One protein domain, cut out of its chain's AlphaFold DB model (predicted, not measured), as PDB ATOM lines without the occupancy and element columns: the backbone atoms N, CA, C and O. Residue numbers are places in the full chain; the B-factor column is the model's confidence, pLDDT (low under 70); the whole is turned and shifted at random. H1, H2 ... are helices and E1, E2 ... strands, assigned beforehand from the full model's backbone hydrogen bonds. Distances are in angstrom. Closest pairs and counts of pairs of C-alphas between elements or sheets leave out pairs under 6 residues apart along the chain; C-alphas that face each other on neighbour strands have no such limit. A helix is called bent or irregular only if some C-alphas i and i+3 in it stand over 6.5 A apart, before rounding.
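This is residues 9 to 114 of the 115 residues of an uncharacterized protein of Helicobacter valdiviensis (UniProt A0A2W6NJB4). A strongly twisted sheet of five strands, curled like part of a barrel, has the long helix H3 packed across one face over E1 to E4. The short helix H2 lies over E4, and the short helix H1, beyond the last residue of E2, only grazes the sheet. The printed part has 106 residues, with named elements in the order E1, E2, H1, E3, E4, E5, H2, H3; the sheet runs E1, E2, E3, E4, E5, antiparallel throughout, and the class is mixed, helices and strands. The whole is compact, with a radius of gyration of the C-alphas of 14.2 A, yet elongated in outline, spanning 47 by 28 by 20 A.

E3, residues 53 to 62, is an inner strand between E2, residues 27 to 37, and E4, residues 68 to 76. N 32 and O 59 are 2.9 A apart, and N 58 and O 71 2.8 A, within hydrogen-bond range. E1, residues 16 to 21, an edge strand, forms a hairpin with E2, with N 18 and O 31 at 2.9 A. E5, residues 79 to 85, is the other edge strand; N 74 of E4 and O 84 are 2.8 A apart. E3, E4 and E5 form a meander, each strand the antiparallel neighbour of the one before. E4 bends by 53 degrees at residue 72. H3, residues 97 to 113, runs across the strands at a height over the sheet of 8.3 A; the closest C-alphas of E3 and H3 are those of Tyr 61 and Ile 104, 6.7 A. H2, residues 88 to 93, lies only just over E4, with 3 of its C-alphas falling on it. H2 and H3 make two layers with the sheet, helices on one face. H1, residues 41 to 46, is close to H2 but not clearly touching, with the C-alphas of Tyr 46 and Ala 90 closest at 7.0 A; H1 and H3 are apart. O i to N i+4 pairs within range number 1 of 2 in H1, 0 of 2 in H2 and 5 of 13 in H3; O i to N i+3 pairs number 3 of 3 in H2 and 9 of 14 in H3.

E1 begins at C-alpha 16, (-11.552, -14.365, 54.372). E2 is 30.2 A long from first to last C-alpha, E3 27.1 A and E4 24.2 A. H3, 26.3 A, ends at C-alpha 113, (-4.030, -18.087, 65.806); it has a kink of 39 degrees near residue 106 and is irregular, with C-alphas 109 and 112 7.2 A apart.

The C-alphas of Ser 24 and Ile 42 are the two farthest apart, 48.2 A. The printed part has no cut and no long link. Residues 9 to 10 pair antiparallel with residues 36 to 37 of E2. The mean pLDDT of the printed part is 85.9; residues 41 to 45, 88 and 110 to 114 are under 70.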
ATOM      1  N   TYR A   9      -6.996  -3.452  41.002       88.94
ATOM      2  CA  TYR A   9      -5.868  -3.730  41.887       88.94
ATOM      3  C   TYR A   9      -6.300  -4.526  43.110       88.94
ATOM      4  O   TYR A   9      -7.432  -4.462  43.576       88.94
ATOM      5  N   VAL A  10      -5.376  -5.308  43.643       91.19
ATOM      6  CA  VAL A  10      -5.566  -6.110  44.843       91.19
ATOM      7  C   VAL A  10      -5.186  -5.287  46.062       91.19
ATOM      8  O   VAL A  10      -4.126  -4.662  46.099       91.19
ATOM      9  N   ASN A  11      -6.016  -5.338  47.094       91.12
ATOM     10  CA  ASN A  11      -5.701  -4.773  48.397       91.12
ATOM     11  C   ASN A  11      -5.204  -5.862  49.349       91.12
ATOM     12  O   ASN A  11      -5.823  -6.920  49.457       91.12
ATOM     13  N   ARG A  12      -4.131  -5.594  50.107       91.56
ATOM     14  CA  ARG A  12      -3.649  -6.491  51.176       91.56
ATOM     15  C   ARG A  12      -4.538  -6.389  52.424       91.56
ATOM     16  O   ARG A  12      -4.108  -5.978  53.497       91.56
ATOM     17  N   LYS A  13      -5.811  -6.724  52.245       90.25
ATOM     18  CA  LYS A  13      -6.830  -6.924  53.277       90.25
ATOM     19  C   LYS A  13      -7.428  -8.312  53.065       90.25
ATOM     20  O   LYS A  13      -7.340  -8.848  51.964       90.25
ATOM     21  N   PHE A  14      -8.039  -8.895  54.086       89.62
ATOM     22  CA  PHE A  14      -8.661 -10.211  53.954       89.62
ATOM     23  C   PHE A  14     -10.172 -10.060  53.844       89.62
ATOM     24  O   PHE A  14     -10.792  -9.469  54.723       89.62
ATOM     25  N   ILE A  15     -10.763 -10.624  52.790       90.38
ATOM     26  CA  ILE A  15     -12.197 -10.947  52.794       90.38
ATOM     27  C   ILE A  15     -12.412 -12.138  53.725       90.38
ATOM     28  O   ILE A  15     -13.260 -12.117  54.609       90.38
ATOM     29  N   LYS A  16     -11.606 -13.182  53.522       89.00
ATOM     30  CA  LYS A  16     -11.552 -14.365  54.372       89.00
ATOM     31  C   LYS A  16     -10.157 -14.978  54.318       89.00
ATOM     32  O   LYS A  16      -9.417 -14.793  53.350       89.00
ATOM     33  N   GLN A  17      -9.809 -15.719  55.356       91.88
ATOM     34  CA  GLN A  17      -8.556 -16.457  55.457       91.88
ATOM     35  C   GLN A  17      -8.765 -17.673  56.352       91.88
ATOM     36  O   GLN A  17      -9.552 -17.613  57.295       91.88
ATOM     37  N   TYR A  18      -8.081 -18.770  56.053       90.56
ATOM     38  CA  TYR A  18      -8.113 -19.959  56.893       90.56
ATOM     39  C   TYR A  18      -6.848 -20.800  56.737       90.56
ATOM     40  O   TYR A  18      -6.176 -20.807  55.700       90.56
ATOM     41  N   GLY A  19      -6.541 -21.539  57.798       91.06
ATOM     42  CA  GLY A  19      -5.489 -22.542  57.839       91.06
ATOM     43  C   GLY A  19      -6.052 -23.956  57.878       91.06
ATOM     44  O   GLY A  19      -7.143 -24.181  58.390       91.06
ATOM     45  N   VAL A  20      -5.297 -24.919  57.355       89.81
ATOM     46  CA  VAL A  20      -5.575 -26.348  57.541       89.81
ATOM     47  C   VAL A  20      -4.355 -27.000  58.171       89.81
ATOM     48  O   VAL A  20      -3.250 -26.889  57.629       89.81
ATOM     49  N   VAL A  21      -4.569 -27.699  59.283       89.12
ATOM     50  CA  VAL A  21      -3.560 -28.487  60.004       89.12
ATOM     51  C   VAL A  21      -3.872 -29.981  59.905       89.12
ATOM     52  O   VAL A  21      -5.005 -30.361  59.620       89.12
ATOM     53  N   ASN A  22      -2.869 -30.837  60.101       88.44
ATOM     54  CA  ASN A  22      -3.085 -32.277  60.268       88.44
ATOM     55  C   ASN A  22      -3.399 -32.634  61.734       88.44
ATOM     56  O   ASN A  22      -3.323 -31.786  62.622       88.44
ATOM     57  N   ASN A  23      -3.683 -33.915  61.996       86.94
ATOM     58  CA  ASN A  23      -3.986 -34.431  63.341       86.94
ATOM     59  C   ASN A  23      -2.835 -34.252  64.350       86.94
ATOM     60  O   ASN A  23      -3.058 -34.305  65.552       86.94
ATOM     61  N   SER A  24      -1.609 -34.025  63.871       87.75
ATOM     62  CA  SER A  24      -0.431 -33.730  64.694       87.75
ATOM     63  C   SER A  24      -0.215 -32.225  64.919       87.75
ATOM     64  O   SER A  24       0.812 -31.833  65.466       87.75
ATOM     65  N   GLY A  25      -1.132 -31.363  64.463       84.25
ATOM     66  CA  GLY A  25      -1.028 -29.906  64.586       84.25
ATOM     67  C   GLY A  25      -0.037 -29.245  63.618       84.25
ATOM     68  O   GLY A  25       0.304 -28.076  63.792       84.25
ATOM     69  N   GLN A  26       0.445 -29.960  62.598       87.81
ATOM     70  CA  GLN A  26       1.348 -29.416  61.581       87.81
ATOM     71  C   GLN A  26       0.556 -28.720  60.467       87.81
ATOM     72  O   GLN A  26      -0.423 -29.263  59.955       87.81
ATOM     73  N   ASN A  27       1.017 -27.542  60.041       90.12
ATOM     74  CA  ASN A  27       0.384 -26.773  58.968       90.12
ATOM     75  C   ASN A  27       0.478 -27.500  57.616       90.12
ATOM     76  O   ASN A  27       1.566 -27.866  57.175       90.12
ATOM     77  N   ILE A  28      -0.655 -27.651  56.925       91.75
ATOM     78  CA  ILE A  28      -0.747 -28.243  55.581       91.75
ATOM     79  C   ILE A  28      -0.833 -27.144  54.522       91.75
ATOM     80  O   ILE A  28      -0.020 -27.090  53.593       91.75
ATOM     81  N   ARG A  29      -1.824 -26.256  54.650       92.62
ATOM     82  CA  ARG A  29      -2.065 -25.146  53.720       92.62
ATOM     83  C   ARG A  29      -2.635 -23.931  54.435       92.62
ATOM     84  O   ARG A  29      -3.313 -24.066  55.449       92.62
ATOM     85  N   TYR A  30      -2.369 -22.766  53.868       94.38
ATOM     86  CA  TYR A  30      -2.959 -21.496  54.265       94.38
ATOM     87  C   TYR A  30      -3.565 -20.840  53.033       94.38
ATOM     88  O   TYR A  30      -2.865 -20.696  52.030       94.38
ATOM     89  N   THR A  31      -4.837 -20.459  53.106       94.00
ATOM     90  CA  THR A  31      -5.554 -19.815  52.005       94.00
ATOM     91  C   THR A  31      -6.068 -18.457  52.463       94.00
ATOM     92  O   THR A  31      -6.722 -18.358  53.500       94.00
ATOM     93  N   ALA A  32      -5.789 -17.419  51.680       94.50
ATOM     94  CA  ALA A  32      -6.276 -16.063  51.901       94.50
ATOM     95  C   ALA A  32      -6.941 -15.517  50.636       94.50
ATOM     96  O   ALA A  32      -6.518 -15.821  49.519       94.50
ATOM     97  N   TYR A  33      -7.974 -14.703  50.834       94.44
ATOM     98  CA  TYR A  33      -8.755 -14.077  49.775       94.44
ATOM     99  C   TYR A  33      -8.584 -12.569  49.875       94.44
ATOM    100  O   TYR A  33      -9.122 -11.934  50.789       94.44
ATOM    101  N   TYR A  34      -7.824 -12.008  48.939       94.31
ATOM    102  CA  TYR A  34      -7.544 -10.578  48.892       94.31
ATOM    103  C   TYR A  34      -8.540  -9.884  47.959       94.31
ATOM    104  O   TYR A  34      -8.678 -10.325  46.817       94.31
ATOM    105  N   PRO A  35      -9.248  -8.831  48.397       93.19
ATOM    106  CA  PRO A  35     -10.234  -8.160  47.566       93.19
ATOM    107  C   PRO A  35      -9.572  -7.460  46.380       93.19
ATOM    108  O   PRO A  35      -8.511  -6.842  46.519       93.19
ATOM    109  N   ILE A  36     -10.245  -7.528  45.236       90.94
ATOM    110  CA  ILE A  36      -9.949  -6.725  44.056       90.94
ATOM    111  C   ILE A  36     -10.802  -5.464  44.143       90.94
ATOM    112  O   ILE A  36     -12.028  -5.528  44.246       90.94
ATOM    113  N   THR A  37     -10.147  -4.316  44.109       88.88
ATOM    114  CA  THR A  37     -10.791  -3.020  43.976       88.88
ATOM    115  C   THR A  37     -10.754  -2.601  42.519       88.88
ATOM    116  O   THR A  37      -9.738  -2.733  41.838       88.88
ATOM    117  N   LEU A  38     -11.908  -2.146  42.053       85.00
ATOM    118  CA  LEU A  38     -12.132  -1.648  40.707       85.00
ATOM    119  C   LEU A  38     -12.067  -0.127  40.770       85.00
ATOM    120  O   LEU A  38     -12.687   0.462  41.657       85.00
ATOM    121  N   GLU A  39     -11.322   0.498  39.867       78.94
ATOM    122  CA  GLU A  39     -11.261   1.960  39.797       78.94
ATOM    123  C   GLU A  39     -12.473   2.509  39.045       78.94
ATOM    124  O   GLU A  39     -13.034   3.528  39.441       78.94
ATOM    125  N   ASN A  40     -12.926   1.795  38.012       72.94
ATOM    126  CA  ASN A  40     -14.065   2.176  37.191       72.94
ATOM    127  C   ASN A  40     -15.086   1.040  37.070       72.94
ATOM    128  O   ASN A  40     -14.760  -0.144  37.127       72.94
ATOM    129  N   TYR A  41     -16.348   1.398  36.812       67.75
ATOM    130  CA  TYR A  41     -17.413   0.422  36.550       67.75
ATOM    131  C   TYR A  41     -17.080  -0.507  35.370       67.75
ATOM    132  O   TYR A  41     -17.379  -1.698  35.413       67.75
ATOM    133  N   ILE A  42     -16.397   0.013  34.347       67.25
ATOM    134  CA  ILE A  42     -15.945  -0.756  33.180       67.25
ATOM    135  C   ILE A  42     -15.015  -1.921  33.583       67.25
ATOM    136  O   ILE A  42     -15.077  -2.990  32.976       67.25
ATOM    137  N   ASP A  43     -14.243  -1.782  34.664       67.81
ATOM    138  CA  ASP A  43     -13.354  -2.846  35.151       67.81
ATOM    139  C   ASP A  43     -14.140  -4.065  35.666       67.81
ATOM    140  O   ASP A  43     -13.660  -5.198  35.584       67.81
ATOM    141  N   SER A  44     -15.379  -3.863  36.141       67.00
ATOM    142  CA  SER A  44     -16.257  -4.965  36.565       67.00
ATOM    143  C   SER A  44     -16.674  -5.855  35.393       67.00
ATOM    144  O   SER A  44     -16.768  -7.073  35.544       67.00
ATOM    145  N   ILE A  45     -16.841  -5.255  34.209       68.62
ATOM    146  CA  ILE A  45     -17.173  -5.951  32.964       68.62
ATOM    147  C   ILE A  45     -15.957  -6.750  32.490       68.62
ATOM    148  O   ILE A  45     -16.095  -7.916  32.128       68.62
ATOM    149  N   TYR A  46     -14.754  -6.169  32.561       73.62
ATOM    150  CA  TYR A  46     -13.523  -6.857  32.160       73.62
ATOM    151  C   TYR A  46     -13.179  -8.058  33.042       73.62
ATOM    152  O   TYR A  46     -12.648  -9.052  32.546       73.62
ATOM    153  N   ILE A  47     -13.498  -7.991  34.334       77.56
ATOM    154  CA  ILE A  47     -13.306  -9.106  35.272       77.56
ATOM    155  C   ILE A  47     -14.522 -10.056  35.269       77.56
ATOM    156  O   ILE A  47     -14.472 -11.128  35.869       77.56
ATOM    157  N   ASN A  48     -15.579  -9.717  34.521       83.31
ATOM    158  CA  ASN A  48     -16.815 -10.486  34.392       83.31
ATOM    159  C   ASN A  48     -17.478 -10.766  35.755       83.31
ATOM    160  O   ASN A  48     -17.777 -11.916  36.094       83.31
ATOM    161  N   LEU A  49     -17.657  -9.712  36.556       85.19
ATOM    162  CA  LEU A  49     -18.343  -9.762  37.848       85.19
ATOM    163  C   LEU A  49     -19.836  -9.477  37.684       85.19
ATOM    164  O   LEU A  49     -20.228  -8.504  37.040       85.19
ATOM    165  N   LEU A  50     -20.672 -10.292  38.323       86.50
ATOM    166  CA  LEU A  50     -22.099 -10.019  38.461       86.50
ATOM    167  C   LEU A  50     -22.342  -8.920  39.517       86.50
ATOM    168  O   LEU A  50     -21.519  -8.726  40.417       86.50
ATOM    169  N   PRO A  51     -23.491  -8.215  39.487       83.69
ATOM    170  CA  PRO A  51     -23.771  -7.111  40.415       83.69
ATOM    171  C   PRO A  51     -23.676  -7.484  41.906       83.69
ATOM    172  O   PRO A  51     -23.304  -6.662  42.752       83.69
ATOM    173  N   ASN A  52     -23.986  -8.738  42.241       88.06
ATOM    174  CA  ASN A  52     -23.941  -9.291  43.592       88.06
ATOM    175  C   ASN A  52     -22.606  -9.972  43.940       88.06
ATOM    176  O   ASN A  52     -22.529 -10.634  44.971       88.06
ATOM    177  N   GLU A  53     -21.561  -9.815  43.128       89.75
ATOM    178  CA  GLU A  53     -20.255 -10.442  43.346       89.75
ATOM    179  C   GLU A  53     -19.172  -9.427  43.749       89.75
ATOM    180  O   GLU A  53     -19.222  -8.239  43.421       89.75
ATOM    181  N   ILE A  54     -18.174  -9.912  44.483       89.81
ATOM    182  CA  ILE A  54     -16.917  -9.226  44.792       89.81
ATOM    183  C   ILE A  54     -15.791 -10.024  44.142       89.81
ATOM    184  O   ILE A  54     -15.673 -11.228  44.367       89.81
ATOM    185  N   GLY A  55     -14.935  -9.357  43.372       91.00
ATOM    186  CA  GLY A  55     -13.712  -9.969  42.862       91.00
ATOM    187  C   GLY A  55     -12.691 -10.167  43.979       91.00
ATOM    188  O   GLY A  55     -12.452  -9.267  44.787       91.00
ATOM    189  N   ALA A  56     -12.057 -11.332  44.017       93.38
ATOM    190  CA  ALA A  56     -10.996 -11.630  44.959       93.38
ATOM    191  C   ALA A  56      -9.887 -12.457  44.316       93.38
ATOM    192  O   ALA A  56     -10.113 -13.250  43.404       93.38
ATOM    193  N   VAL A  57      -8.679 -12.308  44.847       93.69
ATOM    194  CA  VAL A  57      -7.553 -13.181  44.545       93.69
ATOM    195  C   VAL A  57      -7.460 -14.235  45.639       93.69
ATOM    196  O   VAL A  57      -7.022 -13.951  46.756       93.69
ATOM    197  N   GLU A  58      -7.866 -15.461  45.315       94.56
ATOM    198  CA  GLU A  58      -7.621 -16.630  46.152       94.56
ATOM    199  C   GLU A  58      -6.152 -17.024  46.023       94.56
ATOM    200  O   GLU A  58      -5.665 -17.379  44.948       94.56
ATOM    201  N   THR A  59      -5.432 -16.981  47.137       95.19
ATOM    202  CA  THR A  59      -4.030 -17.383  47.184       95.19
ATOM    203  C   THR A  59      -3.823 -18.429  48.251       95.19
ATOM    204  O   THR A  59      -4.117 -18.203  49.422       95.19
ATOM    205  N   THR A  60      -3.273 -19.568  47.843       95.69
ATOM    206  CA  THR A  60      -2.974 -20.681  48.743       95.69
ATOM    207  C   THR A  60      -1.477 -20.928  48.798       95.69
ATOM    208  O   THR A  60      -0.832 -21.123  47.769       95.69
ATOM    209  N   TYR A  61      -0.929 -20.967  50.010       96.06
ATOM    210  CA  TYR A  61       0.420 -21.439  50.294       96.06
ATOM    211  C   TYR A  61       0.374 -22.883  50.799       96.06
ATOM    212  O   TYR A  61      -0.303 -23.183  51.785       96.06
ATOM    213  N   ASN A  62       1.116 -23.778  50.148       94.69
ATOM    214  CA  ASN A  62       1.262 -25.170  50.567       94.69
ATOM    215  C   ASN A  62       2.567 -25.346  51.357       94.69
ATOM    216  O   ASN A  62       3.656 -25.170  50.811       94.69
ATOM    217  N   PHE A  63       2.465 -25.727  52.632       91.88
ATOM    218  CA  PHE A  63       3.628 -25.873  53.517       91.88
ATOM    219  C   PHE A  63       4.484 -27.099  53.191       91.88
ATOM    220  O   PHE A  63       5.679 -27.091  53.467       91.88
ATOM    221  N   ARG A  64       3.908 -28.140  52.578       89.75
ATOM    222  CA  ARG A  64       4.641 -29.364  52.216       89.75
ATOM    223  C   ARG A  64       5.520 -29.158  50.988       89.75
ATOM    224  O   ARG A  64       6.603 -29.721  50.911       89.75
ATOM    225  N   THR A  65       5.043 -28.381  50.016       94.62
ATOM    226  CA  THR A  65       5.735 -28.181  48.732       94.62
ATOM    227  C   THR A  65       6.388 -26.811  48.595       94.62
ATOM    228  O   THR A  65       7.090 -26.579  47.615       94.62
ATOM    229  N   ASN A  66       6.146 -25.890  49.534       92.75
ATOM    230  CA  ASN A  66       6.535 -24.478  49.458       92.75
ATOM    231  C   ASN A  66       6.001 -23.740  48.214       92.75
ATOM    232  O   ASN A  66       6.504 -22.670  47.863       92.75
ATOM    233  N   LYS A  67       4.976 -24.290  47.550       95.69
ATOM    234  CA  LYS A  67       4.368 -23.707  46.349       95.69
ATOM    235  C   LYS A  67       3.217 -22.770  46.704       95.69
ATOM    236  O   LYS A  67       2.509 -22.978  47.691       95.69
ATOM    237  N   ILE A  68       3.026 -21.767  45.851       95.81
ATOM    238  CA  ILE A  68       1.905 -20.829  45.899       95.81
ATOM    239  C   ILE A  68       1.029 -21.079  44.678       95.81
ATOM    240  O   ILE A  68       1.539 -21.175  43.565       95.81
ATOM    241  N   SER A  69      -0.280 -21.165  44.889       94.44
ATOM    242  CA  SER A  69      -1.271 -21.130  43.815       94.44
ATOM    243  C   SER A  69      -2.093 -19.856  43.929       94.44
ATOM    244  O   SER A  69      -2.569 -19.537  45.019       94.44
ATOM    245  N   VAL A  70      -2.279 -19.170  42.805       92.81
ATOM    246  CA  VAL A  70      -3.063 -17.937  42.700       92.81
ATOM    247  C   VAL A  70      -4.211 -18.179  41.731       92.81
ATOM    248  O   VAL A  70      -4.001 -18.701  40.633       92.81
ATOM    249  N   LYS A  71      -5.418 -17.803  42.140       91.69
ATOM    250  CA  LYS A  71      -6.634 -17.844  41.330       91.69
ATOM    251  C   LYS A  71      -7.422 -16.559  41.533       91.69
ATOM    252  O   LYS A  71      -7.335 -15.936  42.589       91.69
ATOM    253  N   ILE A  72      -8.199 -16.178  40.529       91.00
ATOM    254  CA  ILE A  72      -9.157 -15.082  40.651       91.00
ATOM    255  C   ILE A  72     -10.534 -15.709  40.764       91.00
ATOM    256  O   ILE A  72     -10.881 -16.585  39.973       91.00
ATOM    257  N   VAL A  73     -11.293 -15.266  41.754       92.62
ATOM    258  CA  VAL A  73     -12.624 -15.780  42.050       92.62
ATOM    259  C   VAL A  73     -13.600 -14.624  42.211       92.62
ATOM    260  O   VAL A  73     -13.236 -13.544  42.680       92.62
ATOM    261  N   ALA A  74     -14.846 -14.854  41.827       92.50
ATOM    262  CA  ALA A  74     -15.971 -14.011  42.183       92.50
ATOM    263  C   ALA A  74     -16.642 -14.606  43.423       92.50
ATOM    264  O   ALA A  74     -16.935 -15.802  43.459       92.50
ATOM    265  N   ILE A  75     -16.852 -13.786  44.446       92.00
ATOM    266  CA  ILE A  75     -17.459 -14.176  45.720       92.00
ATOM    267  C   ILE A  75     -18.832 -13.526  45.820       92.00
ATOM    268  O   ILE A  75     -18.936 -12.312  45.661       92.00
ATOM    269  N   ASN A  76     -19.878 -14.293  46.118       89.75
ATOM    270  CA  ASN A  76     -21.201 -13.716  46.332       89.75
ATOM    271  C   ASN A  76     -21.211 -12.845  47.608       89.75
ATOM    272  O   ASN A  76     -20.799 -13.282  48.680       89.75
ATOM    273  N   LYS A  77     -21.691 -11.600  47.496       86.38
ATOM    274  CA  LYS A  77     -21.781 -10.621  48.598       86.38
ATOM    275  C   LYS A  77     -22.655 -11.100  49.756       86.38
ATOM    276  O   LYS A  77     -22.399 -10.736  50.898       86.38
ATOM    277  N   ASN A  78     -23.677 -11.890  49.446       86.38
ATOM    278  CA  ASN A  78     -24.639 -12.409  50.413       86.38
ATOM    279  C   ASN A  78     -24.241 -13.801  50.929       86.38
ATOM    280  O   ASN A  78     -24.823 -14.269  51.902       86.38
ATOM    281  N   ASP A  79     -23.273 -14.464  50.283       83.69
ATOM    282  CA  ASP A  79     -22.824 -15.810  50.635       83.69
ATOM    283  C   ASP A  79     -21.343 -16.035  50.272       83.69
ATOM    284  O   ASP A  79     -20.983 -16.353  49.139       83.69
ATOM    285  N   TYR A  80     -20.474 -15.932  51.278       80.06
ATOM    286  CA  TYR A  80     -19.023 -16.094  51.134       80.06
ATOM    287  C   TYR A  80     -18.556 -17.553  50.953       80.06
ATOM    288  O   TYR A  80     -17.343 -17.811  50.922       80.06
ATOM    289  N   ILE A  81     -19.477 -18.517  50.872       80.50
ATOM    290  CA  ILE A  81     -19.183 -19.924  50.575       80.50
ATOM    291  C   ILE A  81     -19.227 -20.152  49.065       80.50
ATOM    292  O   ILE A  81     -18.328 -20.794  48.518       80.50
ATOM    293  N   HIS A  82     -20.229 -19.593  48.387       82.00
ATOM    294  CA  HIS A  82     -20.404 -19.765  46.949       82.00
ATOM    295  C   HIS A  82     -19.464 -18.849  46.161       82.00
ATOM    296  O   HIS A  82     -19.506 -17.620  46.257       82.00
ATOM    297  N   MET A  83     -18.599 -19.484  45.370       88.88
ATOM    298  CA  MET A  83     -17.577 -18.824  44.568       88.88
ATOM    299  C   MET A  83     -17.577 -19.358  43.149       88.88
ATOM    300  O   MET A  83     -17.837 -20.539  42.918       88.88
ATOM    301  N   ARG A  84     -17.227 -18.484  42.211       89.50
ATOM    302  CA  ARG A  84     -17.045 -18.825  40.805       89.50
ATOM    303  C   ARG A  84     -15.625 -18.490  40.384       89.50
ATOM    304  O   ARG A  84     -15.163 -17.373  40.607       89.50
ATOM    305  N   ASP A  85     -14.950 -19.439  39.751       88.19
ATOM    306  CA  ASP A  85     -13.643 -19.186  39.149       88.19
ATOM    307  C   ASP A  85     -13.796 -18.183  37.996       88.19
ATOM    308  O   ASP A  85     -14.660 -18.327  37.126       88.19
ATOM    309  N   LEU A  86     -12.952 -17.152  37.998       85.00
ATOM    310  CA  LEU A  86     -12.880 -16.173  36.922       85.00
ATOM    311  C   LEU A  86     -11.796 -16.571  35.914       85.00
ATOM    312  O   LEU A  86     -10.769 -17.158  36.265       85.00
ATOM    313  N   TYR A  87     -12.048 -16.272  34.638       72.31
ATOM    314  CA  TYR A  87     -11.174 -16.657  33.529       72.31
ATOM    315  C   TYR A  87      -9.753 -16.096  33.679       72.31
ATOM    316  O   TYR A  87      -9.535 -15.040  34.274       72.31
ATOM    317  N   LYS A  88      -8.772 -16.795  33.086       65.75
ATOM    318  CA  LYS A  88      -7.344 -16.431  33.149       65.75
ATOM    319  C   LYS A  88      -7.056 -15.008  32.669       65.75
ATOM    320  O   LYS A  88      -6.154 -14.377  33.211       65.75
ATOM    321  N   ASP A  89      -7.840 -14.489  31.730       70.69
ATOM    322  CA  ASP A  89      -7.657 -13.138  31.190       70.69
ATOM    323  C   ASP A  89      -7.879 -12.043  32.241       70.69
ATOM    324  O   ASP A  89      -7.290 -10.972  32.136       70.69
ATOM    325  N   ALA A  90      -8.627 -12.322  33.317       70.88
ATOM    326  CA  ALA A  90      -8.754 -11.396  34.439       70.88
ATOM    327  C   ALA A  90      -7.405 -11.143  35.143       70.88
ATOM    328  O   ALA A  90      -7.216 -10.085  35.735       70.88
ATOM    329  N   GLN A  91      -6.439 -12.072  35.061       74.12
ATOM    330  CA  GLN A  91      -5.131 -11.922  35.717       74.12
ATOM    331  C   GLN A  91      -4.279 -10.820  35.103       74.12
ATOM    332  O   GLN A  91      -3.590 -10.110  35.831       74.12
ATOM    333  N   THR A  92      -4.335 -10.648  33.782       73.31
ATOM    334  CA  THR A  92      -3.526  -9.642  33.075       73.31
ATOM    335  C   THR A  92      -4.060  -8.223  33.252       73.31
ATOM    336  O   THR A  92      -3.380  -7.263  32.905       73.31
ATOM    337  N   ARG A  93      -5.269  -8.086  33.809       76.44
ATOM    338  CA  ARG A  93      -5.957  -6.812  34.049       76.44
ATOM    339  C   ARG A  93      -5.801  -6.294  35.478       76.44
ATOM    340  O   ARG A  93      -6.341  -5.241  35.796       76.44
ATOM    341  N   ILE A  94      -5.085  -7.027  36.334       83.38
ATOM    342  CA  ILE A  94      -4.859  -6.652  37.730       83.38
ATOM    343  C   ILE A  94      -3.418  -6.182  37.912       83.38
ATOM    344  O   ILE A  94      -2.477  -6.979  37.887       83.38
ATOM    345  N   ASN A  95      -3.254  -4.888  38.168       83.25
ATOM    346  CA  ASN A  95      -1.962  -4.198  38.101       83.25
ATOM    347  C   ASN A  95      -0.902  -4.744  39.070       83.25
ATOM    348  O   ASN A  95       0.286  -4.758  38.760       83.25
ATOM    349  N   ASN A  96      -1.310  -5.194  40.256       86.25
ATOM    350  CA  ASN A  96      -0.408  -5.598  41.337       86.25
ATOM    351  C   ASN A  96      -0.596  -7.065  41.768       86.25
ATOM    352  O   ASN A  96      -0.241  -7.431  42.891       86.25
ATOM    353  N   LEU A  97      -1.126  -7.919  40.882       86.75
ATOM    354  CA  LEU A  97      -1.391  -9.333  41.176       86.75
ATOM    355  C   LEU A  97      -0.133 -10.097  41.629       86.75
ATOM    356  O   LEU A  97      -0.201 -10.966  42.499       86.75
ATOM    357  N   SER A  98       1.032  -9.750  41.079       88.19
ATOM    358  CA  SER A  98       2.320 -10.364  41.428       88.19
ATOM    359  C   SER A  98       2.691 -10.195  42.909       88.19
ATOM    360  O   SER A  98       3.314 -11.088  43.493       88.19
ATOM    361  N   ASN A  99       2.246  -9.112  43.557       91.00
ATOM    362  CA  ASN A  99       2.543  -8.825  44.964       91.00
ATOM    363  C   ASN A  99       1.896  -9.828  45.924       91.00
ATOM    364  O   ASN A  99       2.432 -10.089  47.006       91.00
ATOM    365  N   VAL A 100       0.784 -10.445  45.519       92.19
ATOM    366  CA  VAL A 100      -0.003 -11.346  46.370       92.19
ATOM    367  C   VAL A 100       0.808 -12.573  46.813       92.19
ATOM    368  O   VAL A 100       0.674 -13.051  47.940       92.19
ATOM    369  N   SER A 101       1.745 -13.027  45.972       92.94
ATOM    370  CA  SER A 101       2.671 -14.113  46.319       92.94
ATOM    371  C   SER A 101       3.645 -13.741  47.442       92.94
ATOM    372  O   SER A 101       4.072 -14.611  48.202       92.94
ATOM    373  N   SER A 102       4.013 -12.466  47.568       93.44
ATOM    374  CA  SER A 102       4.822 -11.982  48.692       93.44
ATOM    375  C   SER A 102       3.973 -11.862  49.959       93.44
ATOM    376  O   SER A 102       4.373 -12.329  51.027       93.44
ATOM    377  N   TRP A 103       2.753 -11.332  49.832       94.62
ATOM    378  CA  TRP A 103       1.828 -11.161  50.954       94.62
ATOM    379  C   TRP A 103       1.496 -12.488  51.627       94.62
ATOM    380  O   TRP A 103       1.732 -12.622  52.822       94.62
ATOM    381  N   ILE A 104       1.117 -13.522  50.864       93.75
ATOM    382  CA  ILE A 104       0.794 -14.837  51.441       93.75
ATOM    383  C   ILE A 104       1.981 -15.464  52.195       93.75
ATOM    384  O   ILE A 104       1.778 -16.171  53.181       93.75
ATOM    385  N   LYS A 105       3.229 -15.197  51.778       92.94
ATOM    386  CA  LYS A 105       4.428 -15.690  52.480       92.94
ATOM    387  C   LYS A 105       4.634 -15.010  53.830       92.94
ATOM    388  O   LYS A 105       5.162 -15.652  54.735       92.94
ATOM    389  N   SER A 106       4.242 -13.745  53.949       91.38
ATOM    390  CA  SER A 106       4.257 -13.000  55.207       91.38
ATOM    391  C   SER A 106       3.052 -13.379  56.076       91.38
ATOM    392  O   SER A 106       3.216 -13.684  57.252       91.38
ATOM    393  N   ASP A 107       1.863 -13.466  55.482       89.62
ATOM    394  CA  ASP A 107       0.601 -13.655  56.198       89.62
ATOM    395  C   ASP A 107       0.443 -15.076  56.756       89.62
ATOM    396  O   ASP A 107      -0.104 -15.253  57.844       89.62
ATOM    397  N   LYS A 108       1.017 -16.098  56.097       84.81
ATOM    398  CA  LYS A 108       1.006 -17.490  56.594       84.81
ATOM    399  C   LYS A 108       1.638 -17.659  57.982       84.81
ATOM    400  O   LYS A 108       1.380 -18.663  58.642       84.81
ATOM    401  N   ALA A 109       2.483 -16.722  58.425       79.62
ATOM    402  CA  ALA A 109       3.079 -16.757  59.761       79.62
ATOM    403  C   ALA A 109       2.020 -16.612  60.869       79.62
ATOM    404  O   ALA A 109       2.197 -17.149  61.964       79.62
ATOM    405  N   ASN A 110       0.884 -15.978  60.559       69.62
ATOM    406  CA  ASN A 110      -0.221 -15.746  61.487       69.62
ATOM    407  C   ASN A 110      -1.143 -16.966  61.653       69.62
ATOM    408  O   ASN A 110      -2.101 -16.911  62.419       69.62
ATOM    409  N   ILE A 111      -0.857 -18.098  60.993       69.94
ATOM    410  CA  ILE A 111      -1.728 -19.282  61.052       69.94
ATOM    411  C   ILE A 111      -1.854 -19.891  62.463       69.94
ATOM    412  O   ILE A 111      -2.814 -20.597  62.756       69.94
ATOM    413  N   LYS A 112      -0.908 -19.593  63.364       58.09
ATOM    414  CA  LYS A 112      -0.902 -20.097  64.747       58.09
ATOM    415  C   LYS A 112      -2.108 -19.638  65.582       58.09
ATOM    416  O   LYS A 112      -2.327 -20.207  66.646       58.09
ATOM    417  N   TYR A 113      -2.864 -18.643  65.113       54.09
ATOM    418  CA  TYR A 113      -4.030 -18.087  65.806       54.09
ATOM    419  C   TYR A 113      -5.375 -18.674  65.348       54.09
ATOM    420  O   TYR A 113      -6.397 -18.345  65.938       54.09
ATOM    421  N   PHE A 114      -5.399 -19.549  64.334       57.38
ATOM    422  CA  PHE A 114      -6.606 -20.288  63.944       57.38
ATOM    423  C   PHE A 114      -6.641 -21.615  64.716       57.38
ATOM    424  O   PHE A 114      -6.253 -22.657  64.188       57.38
TER     425      PHE A 114